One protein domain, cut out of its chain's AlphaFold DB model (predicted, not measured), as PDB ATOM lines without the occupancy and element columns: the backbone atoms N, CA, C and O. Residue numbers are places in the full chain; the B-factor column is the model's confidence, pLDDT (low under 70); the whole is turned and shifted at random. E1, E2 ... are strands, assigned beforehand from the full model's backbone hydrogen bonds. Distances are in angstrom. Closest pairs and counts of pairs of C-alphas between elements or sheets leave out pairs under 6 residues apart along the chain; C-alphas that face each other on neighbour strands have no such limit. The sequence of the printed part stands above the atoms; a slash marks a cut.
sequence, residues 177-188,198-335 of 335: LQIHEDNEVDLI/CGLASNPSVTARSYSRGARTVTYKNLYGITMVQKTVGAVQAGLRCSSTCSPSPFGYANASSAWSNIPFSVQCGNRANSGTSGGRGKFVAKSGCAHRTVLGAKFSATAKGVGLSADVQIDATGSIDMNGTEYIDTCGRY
ATOM      1  N   LEU A 177     -49.273  50.476 -34.062       87.00
ATOM      2  CA  LEU A 177     -48.166  49.753 -33.444       87.00
ATOM      3  C   LEU A 177     -48.204  49.988 -31.929       87.00
ATOM      4  O   LEU A 177     -48.099  51.126 -31.478       87.00
ATOM      5  N   GLN A 178     -48.335  48.913 -31.162       91.38
ATOM      6  CA  GLN A 178     -48.299  48.930 -29.704       91.38
ATOM      7  C   GLN A 178     -46.921  48.475 -29.230       91.38
ATOM      8  O   GLN A 178     -46.419  47.441 -29.680       91.38
ATOM      9  N   ILE A 179     -46.325  49.233 -28.312       94.12
ATOM     10  CA  ILE A 179     -45.040  48.914 -27.684       94.12
ATOM     11  C   ILE A 179     -45.314  48.539 -26.231       94.12
ATOM     12  O   ILE A 179     -45.925  49.312 -25.495       94.12
ATOM     13  N   HIS A 180     -44.867  47.356 -25.823       94.81
ATOM     14  CA  HIS A 180     -44.970  46.885 -24.447       94.81
ATOM     15  C   HIS A 180     -43.581  46.628 -23.873       94.81
ATOM     16  O   HIS A 180     -42.749  46.006 -24.538       94.81
ATOM     17  N   GLU A 181     -43.348  47.095 -22.649       95.06
ATOM     18  CA  GLU A 181     -42.075  46.988 -21.941       95.06
ATOM     19  C   GLU A 181     -42.298  46.455 -20.526       95.06
ATOM     20  O   GLU A 181     -43.085  47.017 -19.764       95.06
ATOM     21  N   ASP A 182     -41.570  45.395 -20.179       89.69
ATOM     22  CA  ASP A 182     -41.510  44.843 -18.830       89.69
ATOM     23  C   ASP A 182     -40.267  45.390 -18.124       89.69
ATOM     24  O   ASP A 182     -39.129  45.090 -18.508       89.69
ATOM     25  N   ASN A 183     -40.476  46.143 -17.050       83.38
ATOM     26  CA  ASN A 183     -39.407  46.540 -16.139       83.38
ATOM     27  C   ASN A 183     -39.310  45.528 -14.997       83.38
ATOM     28  O   ASN A 183     -40.328  45.025 -14.517       83.38
ATOM     29  N   GLU A 184     -38.097  45.249 -14.526       67.06
ATOM     30  CA  GLU A 184     -37.947  44.512 -13.273       67.06
ATOM     31  C   GLU A 184     -38.457  45.404 -12.130       67.06
ATOM     32  O   GLU A 184     -37.949  46.507 -11.915       67.06
ATOM     33  N   VAL A 185     -39.479  44.955 -11.400       53.16
ATOM     34  CA  VAL A 185     -39.848  45.588 -10.129       53.16
ATOM     35  C   VAL A 185     -38.778  45.175  -9.125       53.16
ATOM     36  O   VAL A 185     -38.595  43.982  -8.889       53.16
ATOM     37  N   ASP A 186     -38.057  46.136  -8.544       45.34
ATOM     38  CA  ASP A 186     -37.098  45.886  -7.462       45.34
ATOM     39  C   ASP A 186     -37.833  45.240  -6.271       45.34
ATOM     40  O   ASP A 186     -38.394  45.914  -5.410       45.34
ATOM     41  N   LEU A 187     -37.872  43.905  -6.225       42.72
ATOM     42  CA  LEU A 187     -38.617  43.146  -5.213       42.72
ATOM     43  C   LEU A 187     -37.930  43.121  -3.837       42.72
ATOM     44  O   LEU A 187     -38.358  42.381  -2.953       42.72
ATOM     45  N   ILE A 188     -36.870  43.905  -3.614       43.53
ATOM     46  CA  ILE A 188     -36.168  43.941  -2.326       43.53
ATOM     47  C   ILE A 188     -35.851  45.388  -1.946       43.53
ATOM     48  O   ILE A 188     -34.781  45.921  -2.241       43.53
ATOM     49  N   CYS A 198     -29.911  41.685 -15.484       85.62
ATOM     50  CA  CYS A 198     -29.999  41.334 -16.894       85.62
ATOM     51  C   CYS A 198     -31.066  42.195 -17.555       85.62
ATOM     52  O   CYS A 198     -32.225  42.147 -17.156       85.62
ATOM     53  N   GLY A 199     -30.677  42.953 -18.571       90.56
ATOM     54  CA  GLY A 199     -31.568  43.860 -19.285       90.56
ATOM     55  C   GLY A 199     -31.278  43.874 -20.776       90.56
ATOM     56  O   GLY A 199     -30.290  43.295 -21.244       90.56
ATOM     57  N   LEU A 200     -32.155  44.531 -21.524       93.38
ATOM     58  CA  LEU A 200     -31.975  44.756 -22.950       93.38
ATOM     59  C   LEU A 200     -30.843  45.758 -23.183       93.38
ATOM     60  O   LEU A 200     -30.743  46.772 -22.499       93.38
ATOM     61  N   ALA A 201     -30.008  45.520 -24.186       92.69
ATOM     62  CA  ALA A 201     -28.894  46.402 -24.504       92.69
ATOM     63  C   ALA A 201     -29.367  47.769 -25.013       92.69
ATOM     64  O   ALA A 201     -28.699  48.773 -24.774       92.69
ATOM     65  N   SER A 202     -30.530  47.816 -25.672       91.38
ATOM     66  CA  SER A 202     -31.164  49.073 -26.079       91.38
ATOM     67  C   SER A 202     -31.699  49.902 -24.903       91.38
ATOM     68  O   SER A 202     -31.798  51.123 -25.019       91.38
ATOM     69  N   ASN A 203     -32.036  49.263 -23.778       90.62
ATOM     70  CA  ASN A 203     -32.448  49.919 -22.540       90.62
ATOM     71  C   ASN A 203     -32.227  48.975 -21.336       90.62
ATOM     72  O   ASN A 203     -33.089  48.134 -21.065       90.62
ATOM     73  N   PRO A 204     -31.124  49.138 -20.578       88.06
ATOM     74  CA  PRO A 204     -30.761  48.237 -19.478       88.06
ATOM     75  C   PRO A 204     -31.786  48.113 -18.345       88.06
ATOM     76  O   PRO A 204     -31.723  47.155 -17.579       88.06
ATOM     77  N   SER A 205     -32.714  49.070 -18.214       87.06
ATOM     78  CA  SER A 205     -33.786  49.027 -17.206       87.06
ATOM     79  C   SER A 205     -34.956  48.111 -17.590       87.06
ATOM     80  O   SER A 205     -35.737  47.707 -16.727       87.06
ATOM     81  N   VAL A 206     -35.051  47.751 -18.871       91.31
ATOM     82  CA  VAL A 206     -36.124  46.933 -19.431       91.31
ATOM     83  C   VAL A 206     -35.638  45.491 -19.561       91.31
ATOM     84  O   VAL A 206     -34.583  45.217 -20.132       91.31
ATOM     85  N   THR A 207     -36.433  44.550 -19.060       92.12
ATOM     86  CA  THR A 207     -36.148  43.107 -19.126       92.12
ATOM     87  C   THR A 207     -36.843  42.426 -20.294       92.12
ATOM     88  O   THR A 207     -36.370  41.396 -20.768       92.12
ATOM     89  N   ALA A 208     -37.938  42.992 -20.801       94.88
ATOM     90  CA  ALA A 208     -38.563  42.540 -22.034       94.88
ATOM     91  C   ALA A 208     -39.179  43.705 -22.797       94.88
ATOM     92  O   ALA A 208     -39.757  44.606 -22.201       94.88
ATOM     93  N   ARG A 209     -39.107  43.653 -24.124       96.75
ATOM     94  CA  ARG A 209     -39.820  44.577 -25.004       96.75
ATOM     95  C   ARG A 209     -40.497  43.774 -26.100       96.75
ATOM     96  O   ARG A 209     -39.946  42.787 -26.590       96.75
ATOM     97  N   SER A 210     -41.702  44.188 -26.469       95.88
ATOM     98  CA  SER A 210     -42.406  43.637 -27.618       95.88
ATOM     99  C   SER A 210     -43.152  44.706 -28.394       95.88
ATOM    100  O   SER A 210     -43.614  45.704 -27.840       95.88
ATOM    101  N   TYR A 211     -43.275  44.457 -29.686       95.00
ATOM    102  CA  TYR A 211     -44.072  45.217 -30.623       95.00
ATOM    103  C   TYR A 211     -45.242  44.354 -31.068       95.00
ATOM    104  O   TYR A 211     -45.073  43.170 -31.359       95.00
ATOM    105  N   SER A 212     -46.438  44.931 -31.110       93.62
ATOM    106  CA  SER A 212     -47.627  44.228 -31.583       93.62
ATOM    107  C   SER A 212     -48.515  45.115 -32.440       93.62
ATOM    108  O   SER A 212     -48.517  46.341 -32.317       93.62
ATOM    109  N   ARG A 213     -49.266  44.480 -33.336       91.69
ATOM    110  CA  ARG A 213     -50.346  45.108 -34.100       91.69
ATOM    111  C   ARG A 213     -51.590  44.249 -33.956       91.69
ATOM    112  O   ARG A 213     -51.528  43.031 -34.148       91.69
ATOM    113  N   GLY A 214     -52.703  44.895 -33.621       92.19
ATOM    114  CA  GLY A 214     -54.007  44.244 -33.550       92.19
ATOM    115  C   GLY A 214     -54.455  43.706 -34.909       92.19
ATOM    116  O   GLY A 214     -53.938  44.105 -35.958       92.19
ATOM    117  N   ALA A 215     -55.425  42.795 -34.888       93.38
ATOM    118  CA  ALA A 215     -56.102  42.381 -36.110       93.38
ATOM    119  C   ALA A 215     -56.853  43.576 -36.717       93.38
ATOM    120  O   ALA A 215     -57.263  44.480 -35.989       93.38
ATOM    121  N   ARG A 216     -57.024  43.582 -38.038       93.19
ATOM    122  CA  ARG A 216     -57.837  44.586 -38.738       93.19
ATOM    123  C   ARG A 216     -58.623  43.948 -39.868       93.19
ATOM    124  O   ARG A 216     -58.175  42.961 -40.454       93.19
ATOM    125  N   THR A 217     -59.749  44.558 -40.206       92.62
ATOM    126  CA  THR A 217     -60.535  44.181 -41.380       92.62
ATOM    127  C   THR A 217     -60.324  45.203 -42.485       92.62
ATOM    128  O   THR A 217     -60.366  46.407 -42.245       92.62
ATOM    129  N   VAL A 218     -60.113  44.720 -43.703       91.56
ATOM    130  CA  VAL A 218     -60.015  45.529 -44.917       91.56
ATOM    131  C   VAL A 218     -61.146  45.121 -45.838       91.56
ATOM    132  O   VAL A 218     -61.356  43.931 -46.078       91.56
ATOM    133  N   THR A 219     -61.902  46.102 -46.315       93.00
ATOM    134  CA  THR A 219     -63.068  45.868 -47.166       93.00
ATOM    135  C   THR A 219     -62.905  46.657 -48.450       93.00
ATOM    136  O   THR A 219     -62.833  47.878 -48.408       93.00
ATOM    137  N   TYR A 220     -62.887  45.948 -49.573       91.38
ATOM    138  CA  TYR A 220     -62.813  46.492 -50.920       91.38
ATOM    139  C   TYR A 220     -64.186  46.441 -51.567       91.38
ATOM    140  O   TYR A 220     -64.791  45.370 -51.677       91.38
ATOM    141  N   LYS A 221     -64.684  47.602 -51.974       91.62
ATOM    142  CA  LYS A 221     -65.998  47.782 -52.583       91.62
ATOM    143  C   LYS A 221     -65.851  48.326 -53.993       91.62
ATOM    144  O   LYS A 221     -64.952  49.122 -54.246       91.62
ATOM    145  N   ASN A 222     -66.750  47.919 -54.880       90.31
ATOM    146  CA  ASN A 222     -66.884  48.577 -56.174       90.31
ATOM    147  C   ASN A 222     -67.448  49.998 -56.009       90.31
ATOM    148  O   ASN A 222     -67.830  50.414 -54.909       90.31
ATOM    149  N   LEU A 223     -67.563  50.712 -57.127       90.25
ATOM    150  CA  LEU A 223     -68.065  52.087 -57.166       90.25
ATOM    151  C   LEU A 223     -69.452  52.275 -56.516       90.25
ATOM    152  O   LEU A 223     -69.747  53.340 -55.986       90.25
ATOM    153  N   TYR A 224     -70.295  51.241 -56.510       92.25
ATOM    154  CA  TYR A 224     -71.649  51.286 -55.946       92.25
ATOM    155  C   TYR A 224     -71.726  50.838 -54.480       92.25
ATOM    156  O   TYR A 224     -72.814  50.656 -53.935       92.25
ATOM    157  N   GLY A 225     -70.581  50.610 -53.835       90.50
ATOM    158  CA  GLY A 225     -70.509  50.204 -52.434       90.50
ATOM    159  C   GLY A 225     -70.734  48.708 -52.182       90.50
ATOM    160  O   GLY A 225     -70.818  48.302 -51.018       90.50
ATOM    161  N   ILE A 226     -70.795  47.878 -53.227       90.94
ATOM    162  CA  ILE A 226     -70.900  46.418 -53.102       90.94
ATOM    163  C   ILE A 226     -69.527  45.860 -52.735       90.94
ATOM    164  O   ILE A 226     -68.547  46.103 -53.437       90.94
ATOM    165  N   THR A 227     -69.452  45.084 -51.653       93.31
ATOM    166  CA  THR A 227     -68.204  44.433 -51.240       93.31
ATOM    167  C   THR A 227     -67.774  43.378 -52.257       93.31
ATOM    168  O   THR A 227     -68.483  42.400 -52.501       93.31
ATOM    169  N   MET A 228     -66.577  43.560 -52.806       91.88
ATOM    170  CA  MET A 228     -65.935  42.646 -53.750       91.88
ATOM    171  C   MET A 228     -64.956  41.716 -53.044       91.88
ATOM    172  O   MET A 228     -64.913  40.522 -53.336       91.88
ATOM    173  N   VAL A 229     -64.193  42.251 -52.089       92.38
ATOM    174  CA  VAL A 229     -63.223  41.501 -51.290       92.38
ATOM    175  C   VAL A 229     -63.285  41.988 -49.848       92.38
ATOM    176  O   VAL A 229     -63.333  43.188 -49.587       92.38
ATOM    177  N   GLN A 230     -63.238  41.064 -48.897       95.38
ATOM    178  CA  GLN A 230     -63.059  41.373 -47.485       95.38
ATOM    179  C   GLN A 230     -61.939  40.507 -46.918       95.38
ATOM    180  O   GLN A 230     -61.920  39.296 -47.123       95.38
ATOM    181  N   LYS A 231     -61.003  41.118 -46.195       94.00
ATOM    182  CA  LYS A 231     -59.870  40.436 -45.565       94.00
ATOM    183  C   LYS A 231     -59.843  40.762 -44.082       94.00
ATOM    184  O   LYS A 231     -59.879  41.928 -43.708       94.00
ATOM    185  N   THR A 232     -59.722  39.744 -43.247       95.38
ATOM    186  CA  THR A 232     -59.368  39.879 -41.835       95.38
ATOM    187  C   THR A 232     -57.891  39.549 -41.694       95.38
ATOM    188  O   THR A 232     -57.490  38.390 -41.804       95.38
ATOM    189  N   VAL A 233     -57.070  40.568 -41.466       93.50
ATOM    190  CA  VAL A 233     -55.629  40.424 -41.254       93.50
ATOM    191  C   VAL A 233     -55.386  40.100 -39.782       93.50
ATOM    192  O   VAL A 233     -55.738  40.891 -38.903       93.50
ATOM    193  N   GLY A 234     -54.791  38.938 -39.501       95.00
ATOM    194  CA  GLY A 234     -54.541  38.472 -38.137       95.00
ATOM    195  C   GLY A 234     -53.592  39.385 -37.353       95.00
ATOM    196  O   GLY A 234     -52.743  40.060 -37.929       95.00
ATOM    197  N   ALA A 235     -53.707  39.406 -36.028       95.50
ATOM    198  CA  ALA A 235     -52.775  40.129 -35.158       95.50
ATOM    199  C   ALA A 235     -51.361  39.512 -35.167       95.50
ATOM    200  O   ALA A 235     -51.195  38.312 -35.408       95.50
ATOM    201  N   VAL A 236     -50.352  40.321 -34.836       95.06
ATOM    202  CA  VAL A 236     -48.950  39.883 -34.715       95.06
ATOM    203  C   VAL A 236     -48.289  40.457 -33.469       95.06
ATOM    204  O   VAL A 236     -48.617  41.565 -33.037       95.06
ATOM    205  N   GLN A 237     -47.302  39.733 -32.943       96.25
ATOM    206  CA  GLN A 237     -46.388  40.211 -31.911       96.25
ATOM    207  C   GLN A 237     -44.973  39.697 -32.178       96.25
ATOM    208  O   GLN A 237     -44.800  38.530 -32.526       96.25
ATOM    209  N   ALA A 238     -43.973  40.544 -31.946       95.69
ATOM    210  CA  ALA A 238     -42.567  40.169 -31.871       95.69
ATOM    211  C   ALA A 238     -41.928  40.827 -30.654       95.69
ATOM    212  O   ALA A 238     -42.082  42.025 -30.431       95.69
ATOM    213  N   GLY A 239     -41.205  40.052 -29.861       96.19
ATOM    214  CA  GLY A 239     -40.556  40.535 -28.659       96.19
ATOM    215  C   GLY A 239     -39.374  39.681 -28.249       96.19
ATOM    216  O   GLY A 239     -39.097  38.619 -28.811       96.19
ATOM    217  N   LEU A 240     -38.657  40.178 -27.252       96.56
ATOM    218  CA  LEU A 240     -37.533  39.489 -26.640       96.56
ATOM    219  C   LEU A 240     -37.501  39.811 -25.154       96.56
ATOM    220  O   LEU A 240     -37.686  40.959 -24.751       96.56
ATOM    221  N   ARG A 241     -37.280  38.773 -24.349       95.12
ATOM    222  CA  ARG A 241     -37.118  38.857 -22.899       95.12
ATOM    223  C   ARG A 241     -35.726  38.385 -22.504       95.12
ATOM    224  O   ARG A 241     -35.243  37.382 -23.025       95.12
ATOM    225  N   CYS A 242     -35.112  39.073 -21.555       93.00
ATOM    226  CA  CYS A 242     -33.872  38.670 -20.920       93.00
ATOM    227  C   CYS A 242     -34.164  37.822 -19.692       93.00
ATOM    228  O   CYS A 242     -34.901  38.214 -18.792       93.00
ATOM    229  N   SER A 243     -33.589  36.626 -19.675       87.38
ATOM    230  CA  SER A 243     -33.606  35.757 -18.500       87.38
ATOM    231  C   SER A 243     -32.638  36.256 -17.423       87.38
ATOM    232  O   SER A 243     -31.762  37.083 -17.679       87.38
ATOM    233  N   SER A 244     -32.730  35.679 -16.224       82.62
ATOM    234  CA  SER A 244     -31.803  35.939 -15.115       82.62
ATOM    235  C   SER A 244     -30.348  35.539 -15.403       82.62
ATOM    236  O   SER A 244     -29.444  35.969 -14.693       82.62
ATOM    237  N   THR A 245     -30.101  34.723 -16.434       85.56
ATOM    238  CA  THR A 245     -28.755  34.371 -16.926       85.56
ATOM    239  C   THR A 245     -28.294  35.277 -18.070       85.56
ATOM    240  O   THR A 245     -27.318  34.966 -18.749       85.56
ATOM    241  N   CYS A 246     -29.001  36.385 -18.309       88.12
ATOM    242  CA  CYS A 246     -28.771  37.336 -19.398       88.12
ATOM    243  C   CYS A 246     -28.820  36.667 -20.779       88.12
ATOM    244  O   CYS A 246     -28.197  37.127 -21.733       88.12
ATOM    245  N   SER A 247     -29.560  35.563 -20.893       92.00
ATOM    246  CA  SER A 247     -29.787  34.876 -22.160       92.00
ATOM    247  C   SER A 247     -31.068  35.408 -22.808       92.00
ATOM    248  O   SER A 247     -32.074  35.553 -22.097       92.00
ATOM    249  N   PRO A 248     -31.056  35.692 -24.122       94.62
ATOM    250  CA  PRO A 248     -32.225  36.174 -24.841       94.62
ATOM    251  C   PRO A 248     -33.252  35.057 -25.027       94.62
ATOM    252  O   PRO A 248     -32.918  33.939 -25.412       94.62
ATOM    253  N   SER A 249     -34.518  35.397 -24.822       95.12
ATOM    254  CA  SER A 249     -35.675  34.554 -25.108       95.12
ATOM    255  C   SER A 249     -36.620  35.323 -26.033       95.12
ATOM    256  O   SER A 249     -37.462  36.082 -25.545       95.12
ATOM    257  N   PRO A 250     -36.473  35.186 -27.364       95.69
ATOM    258  CA  PRO A 250     -37.430  35.730 -28.321       95.69
ATOM    259  C   PRO A 250     -38.821  35.117 -28.116       95.69
ATOM    260  O   PRO A 250     -38.936  33.932 -27.806       95.69
ATOM    261  N   PHE A 251     -39.875  35.904 -28.301       96.00
ATOM    262  CA  PHE A 251     -41.262  35.451 -28.188       96.00
ATOM    263  C   PHE A 251     -42.188  36.275 -29.084       96.00
ATOM    264  O   PHE A 251     -41.849  37.379 -29.504       96.00
ATOM    265  N   GLY A 252     -43.379  35.750 -29.356       96.44
ATOM    266  CA  GLY A 252     -44.378  36.428 -30.173       96.44
ATOM    267  C   GLY A 252     -45.311  35.444 -30.868       96.44
ATOM    268  O   GLY A 252     -45.316  34.252 -30.559       96.44
ATOM    269  N   TYR A 253     -46.101  35.947 -31.812       96.88
ATOM    270  CA  TYR A 253     -47.069  35.151 -32.565       96.88
ATOM    271  C   TYR A 253     -47.435  35.812 -33.897       96.88
ATOM    272  O   TYR A 253     -47.262  37.016 -34.084       96.88
ATOM    273  N   ALA A 254     -48.007  35.016 -34.800       96.00
ATOM    274  CA  ALA A 254     -48.691  35.486 -35.998       96.00
ATOM    275  C   ALA A 254     -50.034  34.759 -36.117       96.00
ATOM    276  O   ALA A 254     -50.061  33.555 -36.392       96.00
ATOM    277  N   ASN A 255     -51.137  35.473 -35.894       97.06
ATOM    278  CA  ASN A 255     -52.473  34.886 -35.952       97.06
ATOM    279  C   ASN A 255     -52.901  34.631 -37.399       97.06
ATOM    280  O   ASN A 255     -52.431  35.290 -38.329       97.06
ATOM    281  N   ALA A 256     -53.799  33.663 -37.573       95.69
ATOM    282  CA  ALA A 256     -54.362  33.343 -38.876       95.69
ATOM    283  C   ALA A 256     -55.134  34.543 -39.440       95.69
ATOM    284  O   ALA A 256     -55.866  35.221 -38.717       95.69
ATOM    285  N   SER A 257     -54.967  34.769 -40.738       95.81
ATOM    286  CA  SER A 257     -55.782  35.703 -41.509       95.81
ATOM    287  C   SER A 257     -56.853  34.928 -42.276       95.81
ATOM    288  O   SER A 257     -56.661  33.758 -42.615       95.81
ATOM    289  N   SER A 258     -57.971  35.576 -42.573       95.81
ATOM    290  CA  SER A 258     -59.051  35.011 -43.383       95.81
ATOM    291  C   SER A 258     -59.515  36.023 -44.419       95.81
ATOM    292  O   SER A 258     -59.304  37.225 -44.271       95.81
ATOM    293  N   ALA A 259     -60.130  35.545 -45.494       95.31
ATOM    294  CA  ALA A 259     -60.668  36.420 -46.517       95.31
ATOM    295  C   ALA A 259     -61.871  35.788 -47.202       95.31
ATOM    296  O   ALA A 259     -62.050  34.570 -47.204       95.31
ATOM    297  N   TRP A 260     -62.665  36.657 -47.804       94.50
ATOM    298  CA  TRP A 260     -63.803  36.334 -48.636       94.50
ATOM    299  C   TRP A 260     -63.767  37.218 -49.884       94.50
ATOM    300  O   TRP A 260     -63.325  38.370 -49.823       94.50
ATOM    301  N   SER A 261     -64.230  36.689 -51.012       92.75
ATOM    302  CA  SER A 261     -64.355  37.447 -52.252       92.75
ATOM    303  C   SER A 261     -65.543  36.999 -53.092       92.75
ATOM    304  O   SER A 261     -65.954  35.840 -53.059       92.75
ATOM    305  N   ASN A 262     -66.058  37.940 -53.877       89.00
ATOM    306  CA  ASN A 262     -66.966  37.685 -54.985       89.00
ATOM    307  C   ASN A 262     -66.181  37.479 -56.286       89.00
ATOM    308  O   ASN A 262     -65.105  38.048 -56.468       89.00
ATOM    309  N   ILE A 263     -66.754  36.718 -57.223       80.62
ATOM    310  CA  ILE A 263     -66.236  36.611 -58.597       80.62
ATOM    311  C   ILE A 263     -66.157  38.023 -59.209       80.62
ATOM    312  O   ILE A 263     -67.103  38.796 -59.044       80.62
ATOM    313  N   PRO A 264     -65.063  38.370 -59.914       83.62
ATOM    314  CA  PRO A 264     -63.987  37.488 -60.387       83.62
ATOM    315  C   PRO A 264     -62.799  37.336 -59.423       83.62
ATOM    316  O   PRO A 264     -61.851  36.617 -59.730       83.62
ATOM    317  N   PHE A 265     -62.852  37.956 -58.246       87.62
ATOM    318  CA  PHE A 265     -61.722  37.983 -57.332       87.62
ATOM    319  C   PHE A 265     -61.476  36.636 -56.651       87.62
ATOM    320  O   PHE A 265     -62.386  35.979 -56.138       87.62
ATOM    321  N   SER A 266     -60.203  36.271 -56.569       89.56
ATOM    322  CA  SER A 266     -59.689  35.204 -55.720       89.56
ATOM    323  C   SER A 266     -58.931  35.806 -54.540       89.56
ATOM    324  O   SER A 266     -58.334  36.877 -54.658       89.56
ATOM    325  N   VAL A 267     -58.942  35.112 -53.403       91.69
ATOM    326  CA  VAL A 267     -58.225  35.505 -52.187       91.69
ATOM    327  C   VAL A 267     -57.414  34.342 -51.642       91.69
ATOM    328  O   VAL A 267     -57.857  33.194 -51.671       91.69
ATOM    329  N   GLN A 268     -56.241  34.646 -51.095       92.81
ATOM    330  CA  GLN A 268     -55.458  33.691 -50.321       92.81
ATOM    331  C   GLN A 268     -54.831  34.390 -49.121       92.81
ATOM    332  O   GLN A 268     -54.351  35.517 -49.222       92.81
ATOM    333  N   CYS A 269     -54.821  33.701 -47.987       93.38
ATOM    334  CA  CYS A 269     -54.269  34.196 -46.738       93.38
ATOM    335  C   CYS A 269     -53.155  33.290 -46.232       93.38
ATOM    336  O   CYS A 269     -53.099  32.100 -46.545       93.38
ATOM    337  N   GLY A 270     -52.289  33.861 -45.407       92.12
ATOM    338  CA  GLY A 270     -51.218  33.129 -44.761       92.12
ATOM    339  C   GLY A 270     -50.637  33.897 -43.588       92.12
ATOM    340  O   GLY A 270     -50.814  35.106 -43.433       92.12
ATOM    341  N   ASN A 271     -49.926  33.169 -42.745       93.25
ATOM    342  CA  ASN A 271     -49.262  33.716 -41.578       93.25
ATOM    343  C   ASN A 271     -48.036  32.867 -41.250       93.25
ATOM    344  O   ASN A 271     -48.024  31.648 -41.435       93.25
ATOM    345  N   ARG A 272     -46.983  33.519 -40.768       94.06
ATOM    346  CA  ARG A 272     -45.756  32.853 -40.350       94.06
ATOM    347  C   ARG A 272     -45.059  33.671 -39.280       94.06
ATOM    348  O   ARG A 272     -44.969  34.892 -39.374       94.06
ATOM    349  N   ALA A 273     -44.518  32.971 -38.295       93.44
ATOM    350  CA  ALA A 273     -43.567  33.523 -37.350       93.44
ATOM    351  C   ALA A 273     -42.265  32.725 -37.415       93.44
ATOM    352  O   ALA A 273     -42.267  31.541 -37.772       93.44
ATOM    353  N   ASN A 274     -41.159  33.385 -37.097       93.81
ATOM    354  CA  ASN A 274     -39.853  32.768 -36.968       93.81
ATOM    355  C   ASN A 274     -39.054  33.466 -35.863       93.81
ATOM    356  O   ASN A 274     -39.283  34.635 -35.553       93.81
ATOM    357  N   SER A 275     -38.106  32.754 -35.270       94.62
ATOM    358  CA  SER A 275     -37.275  33.289 -34.197       94.62
ATOM    359  C   SER A 275     -35.908  32.638 -34.178       94.62
ATOM    360  O   SER A 275     -35.768  31.486 -34.586       94.62
ATOM    361  N   GLY A 276     -34.927  33.320 -33.600       93.50
ATOM    362  CA  GLY A 276     -33.682  32.665 -33.239       93.50
ATOM    363  C   GLY A 276     -32.734  33.536 -32.432       93.50
ATOM    364  O   GLY A 276     -32.988  34.711 -32.161       93.50
ATOM    365  N   THR A 277     -31.650  32.912 -31.987       93.81
ATOM    366  CA  THR A 277     -30.676  33.488 -31.057       93.81
ATOM    367  C   THR A 277     -29.247  33.215 -31.523       93.81
ATOM    368  O   THR A 277     -28.979  32.247 -32.234       93.81
ATOM    369  N   SER A 278     -28.313  34.088 -31.147       92.19
ATOM    370  CA  SER A 278     -26.869  33.848 -31.241       92.19
ATOM    371  C   SER A 278     -26.169  34.594 -30.109       92.19
ATOM    372  O   SER A 278     -26.211  35.825 -30.040       92.19
ATOM    373  N   GLY A 279     -25.559  33.840 -29.192       88.62
ATOM    374  CA  GLY A 279     -24.992  34.387 -27.959       88.62
ATOM    375  C   GLY A 279     -26.041  35.133 -27.127       88.62
ATOM    376  O   GLY A 279     -27.134  34.626 -26.890       88.62
ATOM    377  N   GLY A 280     -25.710  36.357 -26.706       90.62
ATOM    378  CA  GLY A 280     -26.623  37.235 -25.968       90.62
ATOM    379  C   GLY A 280     -27.722  37.876 -26.824       90.62
ATOM    380  O   GLY A 280     -28.614  38.509 -26.274       90.62
ATOM    381  N   ARG A 281     -27.690  37.739 -28.154       95.06
ATOM    382  CA  ARG A 281     -28.620  38.417 -29.067       95.06
ATOM    383  C   ARG A 281     -29.741  37.492 -29.520       95.06
ATOM    384  O   ARG A 281     -29.514  36.309 -29.778       95.06
ATOM    385  N   GLY A 282     -30.946  38.032 -29.662       95.00
ATOM    386  CA  GLY A 282     -32.099  37.307 -30.185       95.00
ATOM    387  C   GLY A 282     -32.929  38.147 -31.147       95.00
ATOM    388  O   GLY A 282     -32.854  39.375 -31.142       95.00
ATOM    389  N   LYS A 283     -33.707  37.457 -31.976       95.12
ATOM    390  CA  LYS A 283     -34.599  38.031 -32.980       95.12
ATOM    391  C   LYS A 283     -35.914  37.254 -33.014       95.12
ATOM    392  O   LYS A 283     -35.905  36.021 -32.964       95.12
ATOM    393  N   PHE A 284     -37.028  37.969 -33.133       94.88
ATOM    394  CA  PHE A 284     -38.341  37.411 -33.449       94.88
ATOM    395  C   PHE A 284     -38.962  38.186 -34.609       94.88
ATOM    396  O   PHE A 284     -38.882  39.412 -34.646       94.88
ATOM    397  N   VAL A 285     -39.606  37.469 -35.524       93.62
ATOM    398  CA  VAL A 285     -40.312  38.026 -36.675       93.62
ATOM    399  C   VAL A 285     -41.684  37.371 -36.793       93.62
ATOM    400  O   VAL A 285     -41.790  36.146 -36.752       93.62
ATOM    401  N   ALA A 286     -42.729  38.170 -36.999       92.94
ATOM    402  CA  ALA A 286     -44.082  37.694 -37.273       92.94
ATOM    403  C   ALA A 286     -44.733  38.463 -38.422       92.94
ATOM    404  O   ALA A 286     -44.655  39.693 -38.477       92.94
ATOM    405  N   LYS A 287     -45.412  37.725 -39.307       91.69
ATOM    406  CA  LYS A 287     -46.202  38.269 -40.415       91.69
ATOM    407  C   LYS A 287     -47.520  37.513 -40.581       91.69
ATOM    408  O   LYS A 287     -47.543  36.283 -40.538       91.69
ATOM    409  N   SER A 288     -48.598  38.238 -40.826       92.75
ATOM    410  CA  SER A 288     -49.919  37.714 -41.186       92.75
ATOM    411  C   SER A 288     -50.507  38.592 -42.287       92.75
ATOM    412  O   SER A 288     -50.328  39.807 -42.281       92.75
ATOM    413  N   GLY A 289     -51.202  38.001 -43.252       92.44
ATOM    414  CA  GLY A 289     -51.744  38.779 -44.359       92.44
ATOM    415  C   GLY A 289     -52.623  37.984 -45.304       92.44
ATOM    416  O   GLY A 289     -52.785  36.769 -45.157       92.44
ATOM    417  N   CYS A 290     -53.200  38.703 -46.258       91.69
ATOM    418  CA  CYS A 290     -53.974  38.142 -47.353       91.69
ATOM    419  C   CYS A 290     -53.707  38.911 -48.647       91.69
ATOM    420  O   CYS A 290     -53.707  40.144 -48.659       91.69
ATOM    421  N   ALA A 291     -53.581  38.181 -49.750       88.81
ATOM    422  CA  ALA A 291     -53.584  38.733 -51.096       88.81
ATOM    423  C   ALA A 291     -54.953  38.536 -51.757       88.81
ATOM    424  O   ALA A 291     -55.671  37.580 -51.446       88.81
ATOM    425  N   HIS A 292     -55.302  39.428 -52.682       88.56
ATOM    426  CA  HIS A 292     -56.408  39.227 -53.615       88.56
ATOM    427  C   HIS A 292     -55.953  39.489 -55.052       88.56
ATOM    428  O   HIS A 292     -55.012  40.248 -55.265       88.56
ATOM    429  N   ARG A 293     -56.614  38.873 -56.037       84.94
ATOM    430  CA  ARG A 293     -56.365  39.118 -57.466       84.94
ATOM    431  C   ARG A 293     -57.656  38.973 -58.272       84.94
ATOM    432  O   ARG A 293     -58.480  38.128 -57.939       84.94
ATOM    433  N   THR A 294     -57.812  39.779 -59.322       78.56
ATOM    434  CA  THR A 294     -58.987  39.814 -60.215       78.56
ATOM    435  C   THR A 294     -59.126  38.576 -61.109       78.56
ATOM    436  O   THR A 294     -60.229  38.251 -61.528       78.56
ATOM    437  N   VAL A 295     -58.035  37.863 -61.406       71.44
ATOM    438  CA  VAL A 295     -58.074  36.584 -62.141       71.44
ATOM    439  C   VAL A 295     -58.153  35.396 -61.179       71.44
ATOM    440  O   VAL A 295     -57.752  35.495 -60.016       71.44
ATOM    441  N   LEU A 296     -58.643  34.250 -61.669       66.88
ATOM    442  CA  LEU A 296     -58.736  33.019 -60.881       66.88
ATOM    443  C   LEU A 296     -57.340  32.583 -60.396       66.88
ATOM    444  O   LEU A 296     -56.558  32.011 -61.151       66.88
ATOM    445  N   GLY A 297     -57.049  32.859 -59.123       65.19
ATOM    446  CA  GLY A 297     -55.816  32.482 -58.431       65.19
ATOM    447  C   GLY A 297     -55.072  33.675 -57.826       65.19
ATOM    448  O   GLY A 297     -54.217  34.282 -58.469       65.19
ATOM    449  N   ALA A 298     -55.343  33.968 -56.555       78.12
ATOM    450  CA  ALA A 298     -54.450  34.772 -55.723       78.12
ATOM    451  C   ALA A 298     -53.462  33.858 -54.993       78.12
ATOM    452  O   ALA A 298     -53.840  32.769 -54.565       78.12
ATOM    453  N   LYS A 299     -52.217  34.312 -54.817       80.12
ATOM    454  CA  LYS A 299     -51.233  33.650 -53.958       80.12
ATOM    455  C   LYS A 299     -50.823  34.581 -52.832       80.12
ATOM    456  O   LYS A 299     -50.497  35.735 -53.075       80.12
ATOM    457  N   PHE A 300     -50.829  34.058 -51.613       80.62
ATOM    458  CA  PHE A 300     -50.125  34.643 -50.481       80.62
ATOM    459  C   PHE A 300     -49.519  33.506 -49.676       80.62
ATOM    460  O   PHE A 300     -50.233  32.631 -49.178       80.62
ATOM    461  N   SER A 301     -48.201  33.507 -49.533       83.94
ATOM    462  CA  SER A 301     -47.519  32.549 -48.675       83.94
ATOM    463  C   SER A 301     -46.368  33.207 -47.937       83.94
ATOM    464  O   SER A 301     -45.560  33.918 -48.526       83.94
ATOM    465  N   ALA A 302     -46.303  32.950 -46.633       82.62
ATOM    466  CA  ALA A 302     -45.221  33.396 -45.777       82.62
ATOM    467  C   ALA A 302     -44.375  32.177 -45.383       82.62
ATOM    468  O   ALA A 302     -44.874  31.229 -44.772       82.62
ATOM    469  N   THR A 303     -43.093  32.182 -45.739       87.50
ATOM    470  CA  THR A 303     -42.164  31.075 -45.469       87.50
ATOM    471  C   THR A 303     -41.073  31.513 -44.500       87.50
ATOM    472  O   THR A 303     -40.555  32.619 -44.593       87.50
ATOM    473  N   ALA A 304     -40.732  30.655 -43.536       87.12
ATOM    474  CA  ALA A 304     -39.649  30.928 -42.592       87.12
ATOM    475  C   ALA A 304     -38.308  30.487 -43.196       87.12
ATOM    476  O   ALA A 304     -38.213  29.366 -43.700       87.12
ATOM    477  N   LYS A 305     -37.283  31.342 -43.122       86.38
ATOM    478  CA  LYS A 305     -35.911  31.036 -43.553       86.38
ATOM    479  C   LYS A 305     -34.899  31.364 -42.452       86.38
ATOM    480  O   LYS A 305     -35.138  32.248 -41.634       86.38
ATOM    481  N   GLY A 306     -33.772  30.649 -42.459       78.88
ATOM    482  CA  GLY A 306     -32.638  30.875 -41.554       78.88
ATOM    483  C   GLY A 306     -32.685  30.103 -40.230       78.88
ATOM    484  O   GLY A 306     -33.693  29.489 -39.879       78.88
ATOM    485  N   VAL A 307     -31.556  30.127 -39.514       71.00
ATOM    486  CA  VAL A 307     -31.348  29.549 -38.174       71.00
ATOM    487  C   VAL A 307     -30.523  30.525 -37.327       71.00
ATOM    488  O   VAL A 307     -29.601  31.169 -37.826       71.00
ATOM    489  N   GLY A 308     -30.836  30.655 -36.037       77.38
ATOM    490  CA  GLY A 308     -30.181  31.639 -35.166       77.38
ATOM    491  C   GLY A 308     -30.610  33.080 -35.485       77.38
ATOM    492  O   GLY A 308     -31.793  33.347 -35.660       77.38
ATOM    493  N   LEU A 309     -29.674  34.033 -35.567       81.44
ATOM    494  CA  LEU A 309     -30.009  35.451 -35.814       81.44
ATOM    495  C   LEU A 309     -30.477  35.784 -37.240       81.44
ATOM    496  O   LEU A 309     -30.930  36.903 -37.465       81.44
ATOM    497  N   SER A 310     -30.386  34.849 -38.187       82.81
ATOM    498  CA  SER A 310     -30.880  35.022 -39.563       82.81
ATOM    499  C   SER A 310     -32.354  34.632 -39.732       82.81
ATOM    500  O   SER A 310     -32.790  34.326 -40.837       82.81
ATOM    501  N   ALA A 311     -33.114  34.562 -38.636       81.50
ATOM    502  CA  ALA A 311     -34.514  34.165 -38.663       81.50
ATOM    503  C   ALA A 311     -35.369  35.209 -39.391       81.50
ATOM    504  O   ALA A 311     -35.748  36.209 -38.796       81.50
ATOM    505  N   ASP A 312     -35.723  34.949 -40.644       86.88
ATOM    506  CA  ASP A 312     -36.527  35.847 -41.473       86.88
ATOM    507  C   ASP A 312     -37.803  35.157 -41.971       86.88
ATOM    508  O   ASP A 312     -37.930  33.924 -41.955       86.88
ATOM    509  N   VAL A 313     -38.771  35.966 -42.406       84.50
ATOM    510  CA  VAL A 313     -40.006  35.501 -43.049       84.50
ATOM    511  C   VAL A 313     -40.080  36.104 -44.443       84.50
ATOM    512  O   VAL A 313     -40.190  37.317 -44.576       84.50
ATOM    513  N   GLN A 314     -40.062  35.267 -45.474       84.88
ATOM    514  CA  GLN A 314     -40.242  35.707 -46.855       84.88
ATOM    515  C   GLN A 314     -41.705  35.628 -47.272       84.88
ATOM    516  O   GLN A 314     -42.386  34.657 -46.939       84.88
ATOM    517  N   ILE A 315     -42.155  36.640 -48.009       80.50
ATOM    518  CA  ILE A 315     -43.503  36.740 -48.565       80.50
ATOM    519  C   ILE A 315     -43.412  36.448 -50.061       80.50
ATOM    520  O   ILE A 315     -42.519  36.943 -50.740       80.50
ATOM    521  N   ASP A 316     -44.327  35.625 -50.550       81.81
ATOM    522  CA  ASP A 316     -44.549  35.392 -51.974       81.81
ATOM    523  C   ASP A 316     -46.033  35.636 -52.250       81.81
ATOM    524  O   ASP A 316     -46.896  34.967 -51.655       81.81
ATOM    525  N   ALA A 317     -46.308  36.626 -53.097       79.00
ATOM    526  CA  ALA A 317     -47.646  37.056 -53.448       79.00
ATOM    527  C   ALA A 317     -47.745  37.536 -54.900       79.00
ATOM    528  O   ALA A 317     -46.765  37.955 -55.510       79.00
ATOM    529  N   THR A 318     -48.949  37.438 -55.464       76.00
ATOM    530  CA  THR A 318     -49.216  37.720 -56.888       76.00
ATOM    531  C   THR A 318     -50.333  38.739 -57.125       76.00
ATOM    532  O   THR A 318     -50.740  38.941 -58.266       76.00
ATOM    533  N   GLY A 319     -50.858  39.360 -56.071       75.56
ATOM    534  CA  GLY A 319     -51.892  40.391 -56.156       75.56
ATOM    535  C   GLY A 319     -51.890  41.269 -54.909       75.56
ATOM    536  O   GLY A 319     -51.077  41.041 -54.016       75.56
ATOM    537  N   SER A 320     -52.792  42.246 -54.835       79.81
ATOM    538  CA  SER A 320     -52.802  43.273 -53.788       79.81
ATOM    539  C   SER A 320     -52.843  42.673 -52.383       79.81
ATOM    540  O   SER A 320     -53.735  41.877 -52.048       79.81
ATOM    541  N   ILE A 321     -51.886  43.072 -51.548       83.00
ATOM    542  CA  ILE A 321     -51.624  42.494 -50.227       83.00
ATOM    543  C   ILE A 321     -52.099  43.441 -49.130       83.00
ATOM    544  O   ILE A 321     -51.800  44.626 -49.159       83.00
ATOM    545  N   ASP A 322     -52.762  42.885 -48.116       88.25
ATOM    546  CA  ASP A 322     -52.917  43.542 -46.818       88.25
ATOM    547  C   ASP A 322     -52.234  42.708 -45.758       88.25
ATOM    548  O   ASP A 322     -52.476  41.493 -45.672       88.25
ATOM    549  N   MET A 323     -51.421  43.347 -44.921       87.56
ATOM    550  CA  MET A 323     -50.718  42.614 -43.886       87.56
ATOM    551  C   MET A 323     -50.523  43.359 -42.574       87.56
ATOM    552  O   MET A 323     -50.776  44.555 -42.424       87.56
ATOM    553  N   ASN A 324     -50.114  42.563 -41.595       90.06
ATOM    554  CA  ASN A 324     -49.539  42.965 -40.335       90.06
ATOM    555  C   ASN A 324     -48.159  42.305 -40.246       90.06
ATOM    556  O   ASN A 324     -48.036  41.082 -40.335       90.06
ATOM    557  N   GLY A 325     -47.123  43.112 -40.034       88.44
ATOM    558  CA  GLY A 325     -45.757  42.647 -39.812       88.44
ATOM    559  C   GLY A 325     -45.138  43.320 -38.593       88.44
ATOM    560  O   GLY A 325     -45.327  44.517 -38.368       88.44
ATOM    561  N   THR A 326     -44.387  42.559 -37.799       89.06
ATOM    562  CA  THR A 326     -43.514  43.110 -36.756       89.06
ATOM    563  C   THR A 326     -42.252  42.263 -36.546       89.06
ATOM    564  O   THR A 326     -42.273  41.038 -36.695       89.06
ATOM    565  N   GLU A 327     -41.148  42.930 -36.220       91.88
ATOM    566  CA  GLU A 327     -39.852  42.340 -35.889       91.88
ATOM    567  C   GLU A 327     -39.325  42.999 -34.615       91.88
ATOM    568  O   GLU A 327     -39.468  44.209 -34.426       91.88
ATOM    569  N   TYR A 328     -38.671  42.210 -33.766       93.31
ATOM    570  CA  TYR A 328     -37.868  42.731 -32.672       93.31
ATOM    571  C   TYR A 328     -36.522  42.016 -32.607       93.31
ATOM    572  O   TYR A 328     -36.458  40.785 -32.645       93.31
ATOM    573  N   ILE A 329     -35.448  42.795 -32.490       94.62
ATOM    574  CA  ILE A 329     -34.078  42.305 -32.360       94.62
ATOM    575  C   ILE A 329     -33.352  43.103 -31.284       94.62
ATOM    576  O   ILE A 329     -33.316  44.329 -31.325       94.62
ATOM    577  N   ASP A 330     -32.754  42.399 -30.329       95.44
ATOM    578  CA  ASP A 330     -31.985  43.022 -29.253       95.44
ATOM    579  C   ASP A 330     -30.991  42.033 -28.635       95.44
ATOM    580  O   ASP A 330     -30.977  40.842 -28.960       95.44
ATOM    581  N   THR A 331     -30.147  42.538 -27.743       95.75
ATOM    582  CA  THR A 331     -29.160  41.779 -26.981       95.75
ATOM    583  C   THR A 331     -29.487  41.845 -25.499       95.75
ATOM    584  O   THR A 331     -29.798  42.907 -24.982       95.75
ATOM    585  N   CYS A 332     -29.387  40.720 -24.805       93.38
ATOM    586  CA  CYS A 332     -29.409  40.671 -23.355       93.38
ATOM    587  C   CYS A 332     -27.995  40.838 -22.814       93.38
ATOM    588  O   CYS A 332     -27.072  40.123 -23.210       93.38
ATOM    589  N   GLY A 333     -27.840  41.802 -21.916       88.38
ATOM    590  CA  GLY A 333     -26.572  42.152 -21.298       88.38
ATOM    591  C   GLY A 333     -26.690  42.212 -19.785       88.38
ATOM    592  O   GLY A 333     -27.786  42.321 -19.232       88.38
ATOM    593  N   ARG A 334     -25.534  42.122 -19.129       86.25
ATOM    594  CA  ARG A 334     -25.405  42.290 -17.686       86.25
ATOM    595  C   ARG A 334     -25.004  43.735 -17.384       86.25
ATOM    596  O   ARG A 334     -24.010  44.191 -17.947       86.25
ATOM    597  N   TYR A 335     -25.741  44.404 -16.502       77.44
ATOM    598  CA  TYR A 335     -25.571  45.818 -16.149       77.44
ATOM    599  C   TYR A 335     -25.588  46.038 -14.637       77.44
ATOM    600  O   TYR A 335     -26.232  45.239 -13.922       77.44
TER     601      TYR A 335
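AT A GLANCE: This is residues 177 to 188 and 198 to 335 of the 335 residues of an uncharacterized protein of Xanthomonadaceae bacterium SCN 69-123 (UniProt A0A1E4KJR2). A long rod of strands, running nearly lengthwise in layers: the long sheet E2, E13, E10, E9 is in the middle, the hairpin E11 and E12 covers part of one face, and two shorter sheets set end to end, E1, E3, E6, E7 and E4, E5, E8, lie along the other, with E1 beyond its reach. E3 runs on into E4 and E5 into E6, joining these two sheets. The printed part has 150 residues, no named helix and thirteen strands, E1 to E13 in chain order, each sheet antiparallel in the order given; the class is all strand. It is loose, with a radius of gyration of the C-alphas of 18.7 A and spans of 64 by 30 by 18 A.

IN THESE COORDINATES: E1, residues 177 to 183, begins at C-alpha 177 (-48.166, 49.753, -33.444). After the cut come E2, 198 to 200, E3, 206 to 213, 20.5 A long, E4, 216 to 221, E5, 227 to 233, E6, 236 to 242, 20.5 A long, E7, 248 to 254, and E8, 258 to 261. E9, 266 to 278, spans 41.0 A and E10, 281 to 293, 39.7 A. E11, 300 to 305, and E12, 312 to 317, precede E13, 320 to 334, 45.3 A long, which ends at C-alpha 334 (-25.405, 42.290, -17.686).

HOW THE PARTS SIT: In the twisted sheet E2, E13, E10, E9, the hairpin E9 and E10 has N 272 and O 287 at 2.8 A. E13 is staggered: residues 320 to 331 pair with E10 (N 324 and O 288, 2.8 A) and 332 to 334 with E2 (N 333 and O 199, 2.9 A). Three sheets form a stack of sheets, face to face in turn: this one faces E4, E5, E8, the parts that face each other 9.1 A centre to centre, and it faces E11, E12, the parts that face each other 7.4 A centre to centre. The closest C-alphas of E5 and E10 are those of Val 233 and Gly 289, 5.2 A; of E9 and E11, Gly 270 and Ser 301, 5.4 A. N 218 and O 231 of E4 and E5, N 232 and O 258 of E5 and E8, and N 303 and O 314 of E11 and E12 are each at 2.8 A. In the remaining sheet, N 178 and O 212 of E1 and E3, N 211 and O 238 of E3 and E6, and N 239 and O 251 of E6 and E7 are likewise at 2.8 A. The closest C-alphas of E6 and E13 are those of Gly 239 and Tyr 328, 5.3 A; of E7 and E10, Ala 254 and Ala 286, 5.3 A. E1 and E13 are apart.

THE WHOLE: The farthest C-alphas, of Ile 188 and Tyr 224, are 64.7 A apart. Residues 189 to 197 are not printed; the gap between C-alphas 188 and 198 is 16.0 A. Of the links printed whole, none is long. The mean pLDDT of the printed part is 88.4, with residues 184 to 188 and 296 to 297 under 70.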